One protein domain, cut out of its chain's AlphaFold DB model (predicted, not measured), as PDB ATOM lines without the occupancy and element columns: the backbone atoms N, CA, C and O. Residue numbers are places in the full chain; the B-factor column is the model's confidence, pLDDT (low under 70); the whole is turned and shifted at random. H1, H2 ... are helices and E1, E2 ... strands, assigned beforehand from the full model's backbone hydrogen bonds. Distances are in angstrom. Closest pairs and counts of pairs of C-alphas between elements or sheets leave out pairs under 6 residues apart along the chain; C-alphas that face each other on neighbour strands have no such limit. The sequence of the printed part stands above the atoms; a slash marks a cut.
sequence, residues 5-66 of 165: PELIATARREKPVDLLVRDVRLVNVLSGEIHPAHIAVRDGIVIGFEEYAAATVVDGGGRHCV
ATOM      1  N   PRO A   5      38.867  80.351  29.448       93.00
ATOM      2  CA  PRO A   5      37.646  81.099  29.759       93.00
ATOM      3  C   PRO A   5      37.329  82.211  28.753       93.00
ATOM      4  O   PRO A   5      36.165  82.470  28.461       93.00
ATOM      5  N   GLU A   6      38.354  82.853  28.191       91.31
ATOM      6  CA  GLU A   6      38.174  83.924  27.215       91.31
ATOM      7  C   GLU A   6      37.774  83.391  25.836       91.31
ATOM      8  O   GLU A   6      36.908  83.972  25.175       91.31
ATOM      9  N   LEU A   7      38.334  82.248  25.432       90.75
ATOM     10  CA  LEU A   7      37.898  81.542  24.225       90.75
ATOM     11  C   LEU A   7      36.440  81.088  24.348       90.75
ATOM     12  O   LEU A   7      35.659  81.295  23.424       90.75
ATOM     13  N   ILE A   8      36.045  80.555  25.510       92.50
ATOM     14  CA  ILE A   8      34.660  80.142  25.784       92.50
ATOM     15  C   ILE A   8      33.708  81.342  25.735       92.50
ATOM     16  O   ILE A   8      32.665  81.260  25.091       92.50
ATOM     17  N   ALA A   9      34.055  82.468  26.365       92.25
ATOM     18  CA  ALA A   9      33.236  83.683  26.311       92.25
ATOM     19  C   ALA A   9      33.050  84.183  24.865       92.25
ATOM     20  O   ALA A   9      31.952  84.570  24.462       92.25
ATOM     21  N   THR A  10      34.109  84.110  24.053       92.56
ATOM     22  CA  THR A  10      34.047  84.470  22.627       92.56
ATOM     23  C   THR A  10      33.165  83.494  21.844       92.56
ATOM     24  O   THR A  10      32.321  83.933  21.068       92.56
ATOM     25  N   ALA A  11      33.269  82.185  22.099       92.31
ATOM     26  CA  ALA A  11      32.401  81.167  21.496       92.31
ATOM     27  C   ALA A  11      30.920  81.351  21.876       92.31
ATOM     28  O   ALA A  11      30.025  81.078  21.083       92.31
ATOM     29  N   ARG A  12      30.644  81.899  23.065       93.81
ATOM     30  CA  ARG A  12      29.297  82.308  23.497       93.81
ATOM     31  C   ARG A  12      28.822  83.632  22.891       93.81
ATOM     32  O   ARG A  12      27.720  84.067  23.214       93.81
ATOM     33  N   ARG A  13      29.614  84.255  22.009       92.75
ATOM     34  CA  ARG A  13      29.342  85.545  21.344       92.75
ATOM     35  C   ARG A  13      29.304  86.751  22.279       92.75
ATOM     36  O   ARG A  13      28.729  87.780  21.939       92.75
ATOM     37  N   GLU A  14      29.935  86.657  23.444       93.38
ATOM     38  CA  GLU A  14      30.036  87.789  24.376       93.38
ATOM     39  C   GLU A  14      31.063  88.829  23.901       93.38
ATOM     40  O   GLU A  14      31.025  89.990  24.309       93.38
ATOM     41  N   LYS A  15      31.991  88.412  23.032       90.69
ATOM     42  CA  LYS A  15      33.055  89.237  22.453       90.69
ATOM     43  C   LYS A  15      33.169  88.987  20.946       90.69
ATOM     44  O   LYS A  15      32.866  87.877  20.500       90.69
ATOM     45  N   PRO A  16      33.630  89.981  20.166       94.56
ATOM     46  CA  PRO A  16      33.881  89.796  18.746       94.56
ATOM     47  C   PRO A  16      35.118  88.926  18.483       94.56
ATOM     48  O   PRO A  16      36.073  88.881  19.272       94.56
ATOM     49  N   VAL A  17      35.109  88.264  17.331       97.12
ATOM     50  CA  VAL A  17      36.222  87.448  16.829       97.12
ATOM     51  C   VAL A  17      37.210  88.298  16.031       97.12
ATOM     52  O   VAL A  17      36.889  89.413  15.615       97.12
ATOM     53  N   ASP A  18      38.421  87.789  15.820       97.25
ATOM     54  CA  ASP A  18      39.443  88.526  15.064       97.25
ATOM     55  C   ASP A  18      39.150  88.454  13.562       97.25
ATOM     56  O   ASP A  18      39.218  89.458  12.850       97.25
ATOM     57  N   LEU A  19      38.756  87.263  13.104       97.94
ATOM     58  CA  LEU A  19      38.458  86.961  11.712       97.94
ATOM     59  C   LEU A  19      37.176  86.131  11.607       97.94
ATOM     60  O   LEU A  19      37.007  85.136  12.313       97.94
ATOM     61  N   LEU A  20      36.312  86.510  10.670       98.25
ATOM     62  CA  LEU A  20      35.215  85.686  10.181       98.25
ATOM     63  C   LEU A  20      35.396  85.427   8.684       98.25
ATOM     64  O   LEU A  20      35.409  86.363   7.885       98.25
ATOM     65  N   VAL A  21      35.485  84.158   8.294       98.06
ATOM     66  CA  VAL A  21      35.394  83.739   6.890       98.06
ATOM     67  C   VAL A  21      33.941  83.372   6.611       98.06
ATOM     68  O   VAL A  21      33.459  82.334   7.061       98.06
ATOM     69  N   ARG A  22      33.212  84.245   5.922       98.00
ATOM     70  CA  ARG A  22      31.768  84.105   5.695       98.00
ATOM     71  C   ARG A  22      31.480  83.349   4.397       98.00
ATOM     72  O   ARG A  22      32.294  83.393   3.485       98.00
ATOM     73  N   ASP A  23      30.290  82.752   4.303       98.06
ATOM     74  CA  ASP A  23      29.743  82.188   3.060       98.06
ATOM     75  C   ASP A  23      30.701  81.190   2.396       98.06
ATOM     76  O   ASP A  23      31.194  81.378   1.283       98.06
ATOM     77  N   VAL A  24      31.017  80.122   3.127       98.31
ATOM     78  CA  VAL A  24      31.839  79.021   2.620       98.31
ATOM     79  C   VAL A  24      31.082  77.706   2.662       98.31
ATOM     80  O   VAL A  24      30.148  77.506   3.438       98.31
ATOM     81  N   ARG A  25      31.527  76.767   1.833       98.38
ATOM     82  CA  ARG A  25      31.171  75.352   1.914       98.38
ATOM     83  C   ARG A  25      32.287  74.617   2.644       98.38
ATOM     84  O   ARG A  25      33.343  74.370   2.063       98.38
ATOM     85  N   LEU A  26      32.077  74.322   3.922       97.69
ATOM     86  CA  LEU A  26      33.050  73.618   4.745       97.69
ATOM     87  C   LEU A  26      33.132  72.157   4.304       97.69
ATOM     88  O   LEU A  26      32.119  71.464   4.263       97.69
ATOM     89  N   VAL A  27      34.344  71.702   3.996       97.88
ATOM     90  CA  VAL A  27      34.637  70.295   3.720       97.88
ATOM     91  C   VAL A  27      34.975  69.615   5.040       97.88
ATOM     92  O   VAL A  27      36.069  69.787   5.584       97.88
ATOM     93  N   ASN A  28      34.030  68.845   5.570       96.06
ATOM     94  CA  ASN A  28      34.239  68.088   6.790       96.06
ATOM     95  C   ASN A  28      34.964  66.780   6.459       96.06
ATOM     96  O   ASN A  28      34.359  65.805   6.026       96.06
ATOM     97  N   VAL A  29      36.277  66.749   6.685       95.88
ATOM     98  CA  VAL A  29      37.116  65.571   6.402       95.88
ATOM     99  C   VAL A  29      36.897  64.403   7.373       95.88
ATOM    100  O   VAL A  29      37.398  63.314   7.118       95.88
ATOM    101  N   LEU A  30      36.151  64.607   8.468       95.25
ATOM    102  CA  LEU A  30      35.760  63.534   9.384       95.25
ATOM    103  C   LEU A  30      34.511  62.800   8.883       95.25
ATOM    104  O   LEU A  30      34.498  61.573   8.865       95.25
ATOM    105  N   SER A  31      33.463  63.533   8.489       96.81
ATOM    106  CA  SER A  31      32.215  62.926   7.994       96.81
ATOM    107  C   SER A  31      32.211  62.665   6.486       96.81
ATOM    108  O   SER A  31      31.426  61.851   6.012       96.81
ATOM    109  N   GLY A  32      33.064  63.352   5.721       96.25
ATOM    110  CA  GLY A  32      33.052  63.354   4.256       96.25
ATOM    111  C   GLY A  32      31.977  64.258   3.640       96.25
ATOM    112  O   GLY A  32      31.854  64.317   2.418       96.25
ATOM    113  N   GLU A  33      31.197  64.968   4.458       97.88
ATOM    114  CA  GLU A  33      30.136  65.862   3.996       97.88
ATOM    115  C   GLU A  33      30.660  67.269   3.679       97.88
ATOM    116  O   GLU A  33      31.662  67.737   4.226       97.88
ATOM    117  N   ILE A  34      29.929  67.974   2.813       98.31
ATOM    118  CA  ILE A  34      30.172  69.382   2.500       98.31
ATOM    119  C   ILE A  34      28.912  70.167   2.838       98.31
ATOM    120  O   ILE A  34      27.853  69.911   2.263       98.31
ATOM    121  N   HIS A  35      29.027  71.147   3.733       97.25
ATOM    122  CA  HIS A  35      27.880  71.934   4.179       97.25
ATOM    123  C   HIS A  35      28.194  73.438   4.266       97.25
ATOM    124  O   HIS A  35      29.352  73.819   4.456       97.25
ATOM    125  N   PRO A  36      27.184  74.317   4.115       98.06
ATOM    126  CA  PRO A  36      27.354  75.755   4.318       98.06
ATOM    127  C   PRO A  36      27.836  76.076   5.740       98.06
ATOM    128  O   PRO A  36      27.410  75.424   6.697       98.06
ATOM    129  N   ALA A  37      28.719  77.066   5.881       97.81
ATOM    130  CA  ALA A  37      29.239  77.528   7.168       97.81
ATOM    131  C   ALA A  37      29.825  78.952   7.093       97.81
ATOM    132  O   ALA A  37      30.127  79.469   6.014       97.81
ATOM    133  N   HIS A  38      30.061  79.544   8.265       98.06
ATOM    134  CA  HIS A  38      30.911  80.725   8.448       98.06
ATOM    135  C   HIS A  38      31.976  80.393   9.496       98.06
ATOM    136  O   HIS A  38      31.635  79.935  10.573       98.06
ATOM    137  N   ILE A  39      33.260  80.589   9.226       97.75
ATOM    138  CA  ILE A  39      34.326  80.148  10.136       97.75
ATOM    139  C   ILE A  39      34.796  81.327  10.976       97.75
ATOM    140  O   ILE A  39      35.346  82.294  10.450       97.75
ATOM    141  N   ALA A  40      34.598  81.228  12.286       97.62
ATOM    142  CA  ALA A  40      34.991  82.234  13.261       97.62
ATOM    143  C   ALA A  40      36.324  81.867  13.925       97.62
ATOM    144  O   ALA A  40      36.466  80.776  14.482       97.62
ATOM    145  N   VAL A  41      37.287  82.792  13.895       96.31
ATOM    146  CA  VAL A  41      38.648  82.590  14.408       96.31
ATOM    147  C   VAL A  41      39.003  83.657  15.442       96.31
ATOM    148  O   VAL A  41      38.854  84.860  15.205       96.31
ATOM    149  N   ARG A  42      39.513  83.209  16.592       94.75
ATOM    150  CA  ARG A  42      40.025  84.050  17.680       94.75
ATOM    151  C   ARG A  42      41.388  83.527  18.120       94.75
ATOM    152  O   ARG A  42      41.497  82.355  18.462       94.75
ATOM    153  N   ASP A  43      42.402  84.386  18.124       92.06
ATOM    154  CA  ASP A  43      43.773  84.059  18.546       92.06
ATOM    155  C   ASP A  43      44.322  82.787  17.865       92.06
ATOM    156  O   ASP A  43      44.839  81.875  18.506       92.06
ATOM    157  N   GLY A  44      44.122  82.693  16.544       90.62
ATOM    158  CA  GLY A  44      44.558  81.552  15.728       90.62
ATOM    159  C   GLY A  44      43.730  80.271  15.891       90.62
ATOM    160  O   GLY A  44      44.037  79.267  15.256       90.62
ATOM    161  N   ILE A  45      42.671  80.285  16.704       92.44
ATOM    162  CA  ILE A  45      41.837  79.113  16.991       92.44
ATOM    163  C   ILE A  45      40.459  79.289  16.362       92.44
ATOM    164  O   ILE A  45      39.821  80.331  16.516       92.44
ATOM    165  N   VAL A  46      39.973  78.248  15.684       95.19
ATOM    166  CA  VAL A  46      38.581  78.182  15.224       95.19
ATOM    167  C   VAL A  46      37.674  77.973  16.435       95.19
ATOM    168  O   VAL A  46      37.802  76.974  17.142       95.19
ATOM    169  N   ILE A  47      36.758  78.910  16.674       95.38
ATOM    170  CA  ILE A  47      35.857  78.899  17.839       95.38
ATOM    171  C   ILE A  47      34.391  78.633  17.477       95.38
ATOM    172  O   ILE A  47      33.581  78.379  18.367       95.38
ATOM    173  N   GLY A  48      34.033  78.675  16.190       94.56
ATOM    174  CA  GLY A  48      32.668  78.418  15.739       94.56
ATOM    175  C   GLY A  48      32.511  78.383  14.220       94.56
ATOM    176  O   GLY A  48      33.388  78.837  13.484       94.56
ATOM    177  N   PHE A  49      31.368  77.850  13.776       96.62
ATOM    178  CA  PHE A  49      31.008  77.653  12.361       96.62
ATOM    179  C   PHE A  49      29.748  78.434  11.929       96.62
ATOM    180  O   PHE A  49      29.134  78.146  10.900       96.62
ATOM    181  N   GLU A  50      29.368  79.435  12.722       95.50
ATOM    182  CA  GLU A  50      28.194  80.285  12.517       95.50
ATOM    183  C   GLU A  50      28.609  81.753  12.320       95.50
ATOM    184  O   GLU A  50      29.792  82.077  12.303       95.50
ATOM    185  N   GLU A  51      27.644  82.658  12.169       95.88
ATOM    186  CA  GLU A  51      27.892  84.101  12.066       95.88
ATOM    187  C   GLU A  51      28.334  84.686  13.429       95.88
ATOM    188  O   GLU A  51      27.780  84.345  14.484       95.88
ATOM    189  N   TYR A  52      29.340  85.568  13.406       96.88
ATOM    190  CA  TYR A  52      29.884  86.274  14.575       96.88
ATOM    191  C   TYR A  52      30.176  87.734  14.222       96.88
ATOM    192  O   TYR A  52      30.587  88.042  13.108       96.88
ATOM    193  N   ALA A  53      30.059  88.636  15.201       96.25
ATOM    194  CA  ALA A  53      30.666  89.957  15.074       96.25
ATOM    195  C   ALA A  53      32.195  89.802  14.998       96.25
ATOM    196  O   ALA A  53      32.780  89.125  15.845       96.25
ATOM    197  N   ALA A  54      32.836  90.419  14.008       96.94
ATOM    198  CA  ALA A  54      34.260  90.233  13.740       96.94
ATOM    199  C   ALA A  54      34.966  91.554  13.434       96.94
ATOM    200  O   ALA A  54      34.374  92.454  12.838       96.94
ATOM    201  N   ALA A  55      36.241  91.651  13.811       97.00
ATOM    202  CA  ALA A  55      37.089  92.779  13.432       97.00
ATOM    203  C   ALA A  55      37.413  92.762  11.929       97.00
ATOM    204  O   ALA A  55      37.393  93.805  11.279       97.00
ATOM    205  N   THR A  56      37.669  91.574  11.378       98.19
ATOM    206  CA  THR A  56      37.919  91.362   9.948       98.19
ATOM    207  C   THR A  56      36.936  90.341   9.396       98.19
ATOM    208  O   THR A  56      36.756  89.270   9.974       98.19
ATOM    209  N   VAL A  57      36.324  90.648   8.253       98.31
ATOM    210  CA  VAL A  57      35.450  89.718   7.531       98.31
ATOM    211  C   VAL A  57      36.041  89.450   6.155       98.31
ATOM    212  O   VAL A  57      36.359  90.382   5.419       98.31
ATOM    213  N   VAL A  58      36.165  88.174   5.810       98.00
ATOM    214  CA  VAL A  58      36.552  87.704   4.479       98.00
ATOM    215  C   VAL A  58      35.357  86.988   3.869       98.00
ATOM    216  O   VAL A  58      34.813  86.070   4.476       98.00
ATOM    217  N   ASP A  59      34.944  87.410   2.676       97.62
ATOM    218  CA  ASP A  59      33.842  86.774   1.956       97.62
ATOM    219  C   ASP A  59      34.339  85.610   1.089       97.62
ATOM    220  O   ASP A  59      35.115  85.786   0.145       97.62
ATOM    221  N   GLY A  60      33.894  84.404   1.431       96.69
ATOM    222  CA  GLY A  60      34.193  83.172   0.721       96.69
ATOM    223  C   GLY A  60      33.459  83.047  -0.612       96.69
ATOM    224  O   GLY A  60      33.992  82.398  -1.518       96.69
ATOM    225  N   GLY A  61      32.296  83.687  -0.778       97.56
ATOM    226  CA  GLY A  61      31.482  83.637  -1.999       97.56
ATOM    227  C   GLY A  61      31.061  82.220  -2.408       97.56
ATOM    228  O   GLY A  61      31.207  81.841  -3.574       97.56
ATOM    229  N   GLY A  62      30.662  81.386  -1.450       97.31
ATOM    230  CA  GLY A  62      30.237  79.997  -1.644       97.31
ATOM    231  C   GLY A  62      31.360  79.019  -2.025       97.31
ATOM    232  O   GLY A  62      31.093  77.876  -2.430       97.31
ATOM    233  N   ARG A  63      32.630  79.438  -1.934       98.19
ATOM    234  CA  ARG A  63      33.797  78.585  -2.223       98.19
ATOM    235  C   ARG A  63      33.991  77.516  -1.151       98.19
ATOM    236  O   ARG A  63      33.477  77.616  -0.040       98.19
ATOM    237  N   HIS A  64      34.748  76.479  -1.497       98.19
ATOM    238  CA  HIS A  64      35.097  75.430  -0.546       98.19
ATOM    239  C   HIS A  64      36.140  75.929   0.450       98.19
ATOM    240  O   HIS A  64      37.135  76.536   0.053       98.19
ATOM    241  N   CYS A  65      35.925  75.628   1.725       97.38
ATOM    242  CA  CYS A  65      36.925  75.789   2.765       97.38
ATOM    243  C   CYS A  65      37.358  74.408   3.254       97.38
ATOM    244  O   CYS A  65      36.524  73.591   3.648       97.38
ATOM    245  N   VAL A  66      38.662  74.154   3.198       97.06
ATOM    246  CA  VAL A  66      39.301  72.907   3.624       97.06
ATOM    247  C   VAL A  66      40.278  73.212   4.759       97.06
ATOM    248  O   VAL A  66      40.784  74.337   4.828       97.06
TER     249      VAL A  66
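Overview. This is residues 5 to 66 of the 165 residues of a protein of Desulfoprunum benzoelyticum (UniProt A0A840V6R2). What is the main picture? A single twisted sheet of four strands makes the body, and the short helix H1 sits over it at one end, near E2 and E3. E1, E2 and E4 are long strands side by side that bend along their length, and the link from E3 to E4 runs from one edge of the sheet to the other. What is it made of? The printed part has 62 residues, with H1, E1, E2, E3 and E4 in that order along the chain; the sheet, in the order E3, E2, E1, E4, is mixed and the class is mostly strand. The whole is compact, with a radius of gyration of the C-alphas of 11.6 A and spans of 31 by 23 by 16 A.

Arrangement. Where is the helix? H1, residues 5 to 11, is on the sheet at a height of 9.5 A, and every O i to N i+4 pair in it is within hydrogen-bond range. It lies over E2, residues 34 to 42, with 5 of its 7 C-alphas, and only just not over E3, residues 45 to 48, with 2. It runs slantwise to the strands, at 45 degrees to E2 on the local plane, and the closest C-alphas of H1 and E3 are those of Ala 11 and Ile 47, 5.5 A apart. Which strands form the meander? E1, residues 17 to 27, E2 and E3 form it, each the antiparallel neighbour of the one before, and both pairs are hairpins. N 39 and O 21 are 2.8 A apart, and N 47 and O 40 are 2.9 A apart, within hydrogen-bond range. What is on the other side of E1? The edge strand E4, residues 54 to 65, is parallel to E1 at 9 degrees, with N 22 and O 58 2.8 A apart, within hydrogen-bond range. E3, the other edge strand, is apart from E4.

Along the chain. Where does H1 begin? C-alpha 5 is at (37.646, 81.099, 29.759). How long are the longer strands, and where do they bend? From first to last C-alpha, E1 is 21.6 A, E2 23.3 A and E4 18.3 A. E1 bends by 86 degrees at residue 23, E2 by 59 degrees at residue 37 and E4 by 107 degrees at residue 62. Where does E4 end? C-alpha 65 is at (36.925, 75.789, 2.765).

Size, cuts and confidence. How large is it? The two C-alphas farthest apart are those of Pro 5 and Gly 61, at 32.5 A. Is there a cut or a long link? The printed part has no cut; the link from E1 to E2 is short, and the other three are tight. Is confidence low anywhere? The mean pLDDT of the printed part is 96.0, and no printed residue is under 70.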